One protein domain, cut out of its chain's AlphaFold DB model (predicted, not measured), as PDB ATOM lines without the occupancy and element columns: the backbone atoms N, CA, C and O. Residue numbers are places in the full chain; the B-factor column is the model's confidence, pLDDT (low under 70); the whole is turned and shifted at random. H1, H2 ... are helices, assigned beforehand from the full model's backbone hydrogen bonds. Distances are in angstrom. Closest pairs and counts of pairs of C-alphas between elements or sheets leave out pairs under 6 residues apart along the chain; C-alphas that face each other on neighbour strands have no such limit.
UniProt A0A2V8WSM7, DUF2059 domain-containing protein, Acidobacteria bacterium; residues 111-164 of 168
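AT A GLANCE: This is residues 111 to 164 of the 168 residues of the protein "DUF2059 domain-containing protein" of Acidobacteria bacterium (UniProt A0A2V8WSM7). What is the main picture, going along from the first printed residue? Two helices well away from each other, H1 and H3, are strung on one thin, flat zigzag: from the far end of H1 the backbone turns through the short helix H2, and residues 138 to 142 fold back beside the later part of H1. Residues 143 to 164, with H3 in them, then stick out as a free arm, and there is no shared core. What is it made of, and how large is it? The printed part has 54 residues with three named helices, H1, H2 and H3 in that order, and no named strand; its class is all helix. It is extended, with a radius of gyration of the C-alphas of 16.8 A, and its C-alphas span 54 by 28 by 7 A, a flat outline.

IN THESE COORDINATES: Where is the first helix? H1 takes residues 111 to 132, from C-alpha 111 at (354.279, 330.057, 366.221) to C-alpha 132 at (368.529, 331.288, 394.086), a length of 31.3 A. What follows it? H2 takes residues 134 to 137, Pro 134 to Gly 137, and is 4.8 A from first to last C-alpha. Where does the last helix lie? H3 takes residues 147 to 162 and is 22.6 A long, ending with C-alpha 162 at (402.450, 323.726, 381.291).

HOW THE PARTS SIT: Which helices touch? H1 and H2 touch only at the corner by their link, H1 with residues 129 to 131 alone; their closest C-alphas, those of Lys 130 and Gly 137, are 4.1 A apart. Where does H3 stand? H3 is apart from H1 and apart from H2, and it touches no helix. How do the helix backbones look? In H1 and H3 every O i to N i+4 pair is within hydrogen-bond range. H2, with four residues, is too short for such a pair, but its one O i to N i+3 pair is within range.

THE WHOLE: How far does the printed part reach? The two C-alphas farthest apart are those of Ala 113 and Arg 164, at 54.5 A. Which stretches stand free, and how are the helices linked? Residues 111 to 118, which belong to H1, residues 131 to 136, of which 134 to 136 belong to H2, and residues 143 to 164, of which 147 to 162 belong to H3, stand free. The link from H1 to H2 is tight, with 1 residue, the link from H2 to H3 is short, with 9 residues, and the printed part has no cut. Where is confidence low? The mean pLDDT of the printed part is 77.6, and residues 144 to 164 are under 70; the mean is 96 for H1 and 55 for H3.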
ATOM      1  N   GLN A 111     352.975 330.625 365.873       94.44
ATOM      2  CA  GLN A 111     354.279 330.057 366.221       94.44
ATOM      3  C   GLN A 111     355.306 331.134 366.604       94.44
ATOM      4  O   GLN A 111     356.107 330.928 367.518       94.44
ATOM      5  N   SER A 112     355.304 332.280 365.917       95.69
ATOM      6  CA  SER A 112     356.180 333.408 366.243       95.69
ATOM      7  C   SER A 112     355.878 333.974 367.632       95.69
ATOM      8  O   SER A 112     356.789 334.117 368.453       95.69
ATOM      9  N   ALA A 113     354.598 334.207 367.929       97.69
ATOM     10  CA  ALA A 113     354.141 334.688 369.227       97.69
ATOM     11  C   ALA A 113     354.487 333.700 370.353       97.69
ATOM     12  O   ALA A 113     355.047 334.103 371.375       97.69
ATOM     13  N   THR A 114     354.256 332.399 370.147       97.44
ATOM     14  CA  THR A 114     354.614 331.347 371.110       97.44
ATOM     15  C   THR A 114     356.118 331.314 371.375       97.44
ATOM     16  O   THR A 114     356.529 331.267 372.534       97.44
ATOM     17  N   ARG A 115     356.963 331.392 370.335       95.31
ATOM     18  CA  ARG A 115     358.426 331.452 370.510       95.31
ATOM     19  C   ARG A 115     358.853 332.689 371.295       95.31
ATOM     20  O   ARG A 115     359.710 332.583 372.168       95.31
ATOM     21  N   ALA A 116     358.269 333.851 371.008       96.12
ATOM     22  CA  ALA A 116     358.586 335.088 371.715       96.12
ATOM     23  C   ALA A 116     358.225 334.998 373.207       96.12
ATOM     24  O   ALA A 116     359.071 335.276 374.061       96.12
ATOM     25  N   ALA A 117     357.008 334.543 373.517       97.38
ATOM     26  CA  ALA A 117     356.548 334.351 374.889       97.38
ATOM     27  C   ALA A 117     357.394 333.305 375.635       97.38
ATOM     28  O   ALA A 117     357.868 333.572 376.738       97.38
ATOM     29  N   GLY A 118     357.666 332.156 375.007       96.81
ATOM     30  CA  GLY A 118     358.504 331.103 375.583       96.81
ATOM     31  C   GLY A 118     359.934 331.569 375.866       96.81
ATOM     32  O   GLY A 118     360.466 331.310 376.942       96.81
ATOM     33  N   ASN A 119     360.543 332.331 374.952       95.00
ATOM     34  CA  ASN A 119     361.878 332.901 375.155       95.00
ATOM     35  C   ASN A 119     361.917 333.907 376.308       95.00
ATOM     36  O   ASN A 119     362.910 333.960 377.036       95.00
ATOM     37  N   LYS A 120     360.866 334.720 376.466       96.12
ATOM     38  CA  LYS A 120     360.741 335.647 377.595       96.12
ATOM     39  C   LYS A 120     360.649 334.874 378.912       96.12
ATOM     40  O   LYS A 120     361.493 335.082 379.779       96.12
ATOM     41  N   ALA A 121     359.720 333.922 378.999       97.50
ATOM     42  CA  ALA A 121     359.526 333.098 380.189       97.50
ATOM     43  C   ALA A 121     360.801 332.326 380.577       97.50
ATOM     44  O   ALA A 121     361.192 332.314 381.739       97.50
ATOM     45  N   ALA A 122     361.510 331.743 379.604       95.94
ATOM     46  CA  ALA A 122     362.760 331.029 379.862       95.94
ATOM     47  C   ALA A 122     363.857 331.947 380.431       95.94
ATOM     48  O   ALA A 122     364.587 331.550 381.340       95.94
ATOM     49  N   LYS A 123     363.982 333.179 379.916       94.75
ATOM     50  CA  LYS A 123     364.950 334.163 380.425       94.75
ATOM     51  C   LYS A 123     364.627 334.593 381.853       94.75
ATOM     52  O   LYS A 123     365.546 334.678 382.661       94.75
ATOM     53  N   GLU A 124     363.354 334.851 382.142       96.38
ATOM     54  CA  GLU A 124     362.877 335.226 383.478       96.38
ATOM     55  C   GLU A 124     363.135 334.095 384.482       96.38
ATOM     56  O   GLU A 124     363.806 334.317 385.487       96.38
ATOM     57  N   ALA A 125     362.742 332.863 384.145       96.62
ATOM     58  CA  ALA A 125     362.990 331.688 384.978       96.62
ATOM     59  C   ALA A 125     364.491 331.447 385.222       96.62
ATOM     60  O   ALA A 125     364.909 331.160 386.343       96.62
ATOM     61  N   LEU A 126     365.336 331.597 384.192       94.75
ATOM     62  CA  LEU A 126     366.783 331.474 384.370       94.75
ATOM     63  C   LEU A 126     367.331 332.578 385.286       94.75
ATOM     64  O   LEU A 126     368.203 332.298 386.105       94.75
ATOM     65  N   ALA A 127     366.868 333.822 385.147       94.25
ATOM     66  CA  ALA A 127     367.317 334.923 385.996       94.25
ATOM     67  C   ALA A 127     366.979 334.670 387.472       94.25
ATOM     68  O   ALA A 127     367.844 334.847 388.328       94.25
ATOM     69  N   GLU A 128     365.769 334.187 387.749       96.12
ATOM     70  CA  GLU A 128     365.330 333.818 389.094       96.12
ATOM     71  C   GLU A 128     366.179 332.674 389.674       96.12
ATOM     72  O   GLU A 128     366.772 332.808 390.748       96.12
ATOM     73  N   LEU A 129     366.346 331.577 388.928       96.00
ATOM     74  CA  LEU A 129     367.129 330.423 389.382       96.00
ATOM     75  C   LEU A 129     368.607 330.754 389.613       96.00
ATOM     76  O   LEU A 129     369.232 330.175 390.501       96.00
ATOM     77  N   LYS A 130     369.175 331.692 388.844       93.81
ATOM     78  CA  LYS A 130     370.545 332.184 389.057       93.81
ATOM     79  C   LYS A 130     370.708 332.918 390.382       93.81
ATOM     80  O   LYS A 130     371.767 332.800 390.989       93.81
ATOM     81  N   GLN A 131     369.697 333.671 390.812       93.06
ATOM     82  CA  GLN A 131     369.716 334.357 392.105       93.06
ATOM     83  C   GLN A 131     369.585 333.358 393.257       93.06
ATOM     84  O   GLN A 131     370.285 333.484 394.257       93.06
ATOM     85  N   GLN A 132     368.738 332.340 393.088       93.75
ATOM     86  CA  GLN A 132     368.529 331.288 394.086       93.75
ATOM     87  C   GLN A 132     369.728 330.334 394.205       93.75
ATOM     88  O   GLN A 132     370.005 329.834 395.291       93.75
ATOM     89  N   ASN A 133     370.456 330.092 393.108       93.69
ATOM     90  CA  ASN A 133     371.581 329.154 393.055       93.69
ATOM     91  C   ASN A 133     372.818 329.802 392.405       93.69
ATOM     92  O   ASN A 133     373.153 329.466 391.263       93.69
ATOM     93  N   PRO A 134     373.524 330.719 393.093       89.94
ATOM     94  CA  PRO A 134     374.610 331.490 392.486       89.94
ATOM     95  C   PRO A 134     375.773 330.634 391.961       89.94
ATOM     96  O   PRO A 134     376.323 330.953 390.907       89.94
ATOM     97  N   GLU A 135     376.122 329.538 392.645       89.69
ATOM     98  CA  GLU A 135     377.214 328.637 392.235       89.69
ATOM     99  C   GLU A 135     376.955 328.005 390.861       89.69
ATOM    100  O   GLU A 135     377.792 328.070 389.960       89.69
ATOM    101  N   VAL A 136     375.757 327.448 390.660       88.94
ATOM    102  CA  VAL A 136     375.360 326.838 389.381       88.94
ATOM    103  C   VAL A 136     375.035 327.923 388.347       88.94
ATOM    104  O   VAL A 136     375.404 327.827 387.170       88.94
ATOM    105  N   GLY A 137     374.384 328.999 388.789       87.25
ATOM    106  CA  GLY A 137     373.848 330.069 387.958       87.25
ATOM    107  C   GLY A 137     374.887 330.865 387.165       87.25
ATOM    108  O   GLY A 137     374.594 331.309 386.048       87.25
ATOM    109  N   GLN A 138     376.115 331.002 387.674       84.81
ATOM    110  CA  GLN A 138     377.214 331.661 386.954       84.81
ATOM    111  C   GLN A 138     377.535 330.980 385.614       84.81
ATOM    112  O   GLN A 138     377.861 331.649 384.630       84.81
ATOM    113  N   SER A 139     377.391 329.654 385.554       86.81
ATOM    114  CA  SER A 139     377.708 328.855 384.366       86.81
ATOM    115  C   SER A 139     376.522 328.660 383.407       86.81
ATOM    116  O   SER A 139     376.720 328.389 382.221       86.81
ATOM    117  N   ALA A 140     375.286 328.840 383.884       89.44
ATOM    118  CA  ALA A 140     374.075 328.541 383.122       89.44
ATOM    119  C   ALA A 140     373.780 329.582 382.019       89.44
ATOM    120  O   ALA A 140     373.780 330.796 382.263       89.44
ATOM    121  N   ARG A 141     373.483 329.126 380.790       86.94
ATOM    122  CA  ARG A 141     373.106 329.975 379.639       86.94
ATOM    123  C   ARG A 141     372.060 329.287 378.755       86.94
ATOM    124  O   ARG A 141     372.152 328.087 378.522       86.94
ATOM    125  N   LEU A 142     371.115 330.064 378.221       81.00
ATOM    126  CA  LEU A 142     370.158 329.620 377.201       81.00
ATOM    127  C   LEU A 142     370.758 329.884 375.811       81.00
ATOM    128  O   LEU A 142     370.809 331.029 375.366       81.00
ATOM    129  N   GLY A 143     371.263 328.842 375.152       71.12
ATOM    130  CA  GLY A 143     371.817 328.911 373.796       71.12
ATOM    131  C   GLY A 143     372.467 327.595 373.362       71.12
ATOM    132  O   GLY A 143     372.893 326.806 374.206       71.12
ATOM    133  N   LEU A 144     372.552 327.359 372.045       52.38
ATOM    134  CA  LEU A 144     373.317 326.242 371.478       52.38
ATOM    135  C   LEU A 144     374.758 326.345 371.980       52.38
ATOM    136  O   LEU A 144     375.398 327.383 371.827       52.38
ATOM    137  N   GLY A 145     375.238 325.283 372.623       49.06
ATOM    138  CA  GLY A 145     376.516 325.237 373.322       49.06
ATOM    139  C   GLY A 145     377.723 325.550 372.435       49.06
ATOM    140  O   GLY A 145     378.457 324.654 372.032       49.06
ATOM    141  N   GLN A 146     378.011 326.833 372.229       45.47
ATOM    142  CA  GLN A 146     379.307 327.311 371.749       45.47
ATOM    143  C   GLN A 146     380.376 327.262 372.859       45.47
ATOM    144  O   GLN A 146     381.542 327.579 372.639       45.47
ATOM    145  N   SER A 147     380.009 326.794 374.052       52.88
ATOM    146  CA  SER A 147     380.921 326.550 375.164       52.88
ATOM    147  C   SER A 147     381.776 325.296 374.971       52.88
ATOM    148  O   SER A 147     382.916 325.301 375.418       52.88
ATOM    149  N   ARG A 148     381.336 324.252 374.246       51.47
ATOM    150  CA  ARG A 148     382.144 323.017 374.134       51.47
ATOM    151  C   ARG A 148     383.395 323.193 373.253       51.47
ATOM    152  O   ARG A 148     384.438 322.626 373.562       51.47
ATOM    153  N   TRP A 149     383.335 324.031 372.213       50.34
ATOM    154  CA  TRP A 149     384.493 324.348 371.358       50.34
ATOM    155  C   TRP A 149     385.452 325.370 371.991       50.34
ATOM    156  O   TRP A 149     386.668 325.230 371.852       50.34
ATOM    157  N   GLN A 150     384.934 326.356 372.737       53.38
ATOM    158  CA  GLN A 150     385.763 327.308 373.493       53.38
ATOM    159  C   GLN A 150     386.452 326.646 374.696       53.38
ATOM    160  O   GLN A 150     387.627 326.904 374.944       53.38
ATOM    161  N   GLN A 151     385.774 325.726 375.386       51.62
ATOM    162  CA  GLN A 151     386.327 325.009 376.538       51.62
ATOM    163  C   GLN A 151     387.427 324.014 376.126       51.62
ATOM    164  O   GLN A 151     388.428 323.885 376.830       51.62
ATOM    165  N   ARG A 152     387.315 323.391 374.940       52.31
ATOM    166  CA  ARG A 152     388.372 322.524 374.383       52.31
ATOM    167  C   ARG A 152     389.605 323.309 373.919       52.31
ATOM    168  O   ARG A 152     390.718 322.855 374.156       52.31
ATOM    169  N   ARG A 153     389.432 324.500 373.319       56.56
ATOM    170  CA  ARG A 153     390.567 325.392 372.993       56.56
ATOM    171  C   ARG A 153     391.271 325.906 374.246       56.56
ATOM    172  O   ARG A 153     392.496 325.894 374.279       56.56
ATOM    173  N   GLY A 154     390.515 326.296 375.276       54.97
ATOM    174  CA  GLY A 154     391.080 326.743 376.552       54.97
ATOM    175  C   GLY A 154     391.917 325.662 377.246       54.97
ATOM    176  O   GLY A 154     393.019 325.952 377.703       54.97
ATOM    177  N   GLN A 155     391.453 324.403 377.251       56.31
ATOM    178  CA  GLN A 155     392.222 323.272 377.799       56.31
ATOM    179  C   GLN A 155     393.480 322.927 376.989       56.31
ATOM    180  O   GLN A 155     394.488 322.517 377.558       56.31
ATOM    181  N   GLN A 156     393.451 323.085 375.664       54.38
ATOM    182  CA  GLN A 156     394.606 322.757 374.823       54.38
ATOM    183  C   GLN A 156     395.719 323.817 374.929       54.38
ATOM    184  O   GLN A 156     396.902 323.485 374.856       54.38
ATOM    185  N   GLN A 157     395.352 325.079 375.179       56.19
ATOM    186  CA  GLN A 157     396.297 326.177 375.412       56.19
ATOM    187  C   GLN A 157     396.940 326.124 376.812       56.19
ATOM    188  O   GLN A 157     398.122 326.452 376.955       56.19
ATOM    189  N   SER A 158     396.210 325.659 377.835       56.38
ATOM    190  CA  SER A 158     396.763 325.464 379.184       56.38
ATOM    191  C   SER A 158     397.704 324.255 379.275       56.38
ATOM    192  O   SER A 158     398.726 324.323 379.954       56.38
ATOM    193  N   GLN A 159     397.445 323.175 378.528       57.50
ATOM    194  CA  GLN A 159     398.362 322.026 378.469       57.50
ATOM    195  C   GLN A 159     399.675 322.338 377.729       57.50
ATOM    196  O   GLN A 159     400.734 321.874 378.147       57.50
ATOM    197  N   GLN A 160     399.646 323.166 376.675       56.56
ATOM    198  CA  GLN A 160     400.868 323.576 375.962       56.56
ATOM    199  C   GLN A 160     401.741 324.566 376.744       56.56
ATOM    200  O   GLN A 160     402.954 324.593 376.541       56.56
ATOM    201  N   SER A 161     401.154 325.378 377.624       56.31
ATOM    202  CA  SER A 161     401.908 326.305 378.478       56.31
ATOM    203  C   SER A 161     402.541 325.596 379.680       56.31
ATOM    204  O   SER A 161     403.670 325.923 380.038       56.31
ATOM    205  N   ALA A 162     401.891 324.561 380.223       56.50
ATOM    206  CA  ALA A 162     402.450 323.726 381.291       56.50
ATOM    207  C   ALA A 162     403.633 322.841 380.837       56.50
ATOM    208  O   ALA A 162     404.506 322.534 381.639       56.50
ATOM    209  N   GLN A 163     403.707 322.465 379.553       58.09
ATOM    210  CA  GLN A 163     404.826 321.679 378.998       58.09
ATOM    211  C   GLN A 163     406.042 322.520 378.569       58.09
ATOM    212  O   GLN A 163     407.072 321.956 378.208       58.09
ATOM    213  N   ARG A 164     405.942 323.857 378.575       56.72
ATOM    214  CA  ARG A 164     407.023 324.765 378.143       56.72
ATOM    215  C   ARG A 164     407.795 325.419 379.290       56.72
ATOM    216  O   ARG A 164     408.689 326.215 379.013       56.72
TER     217      ARG A 164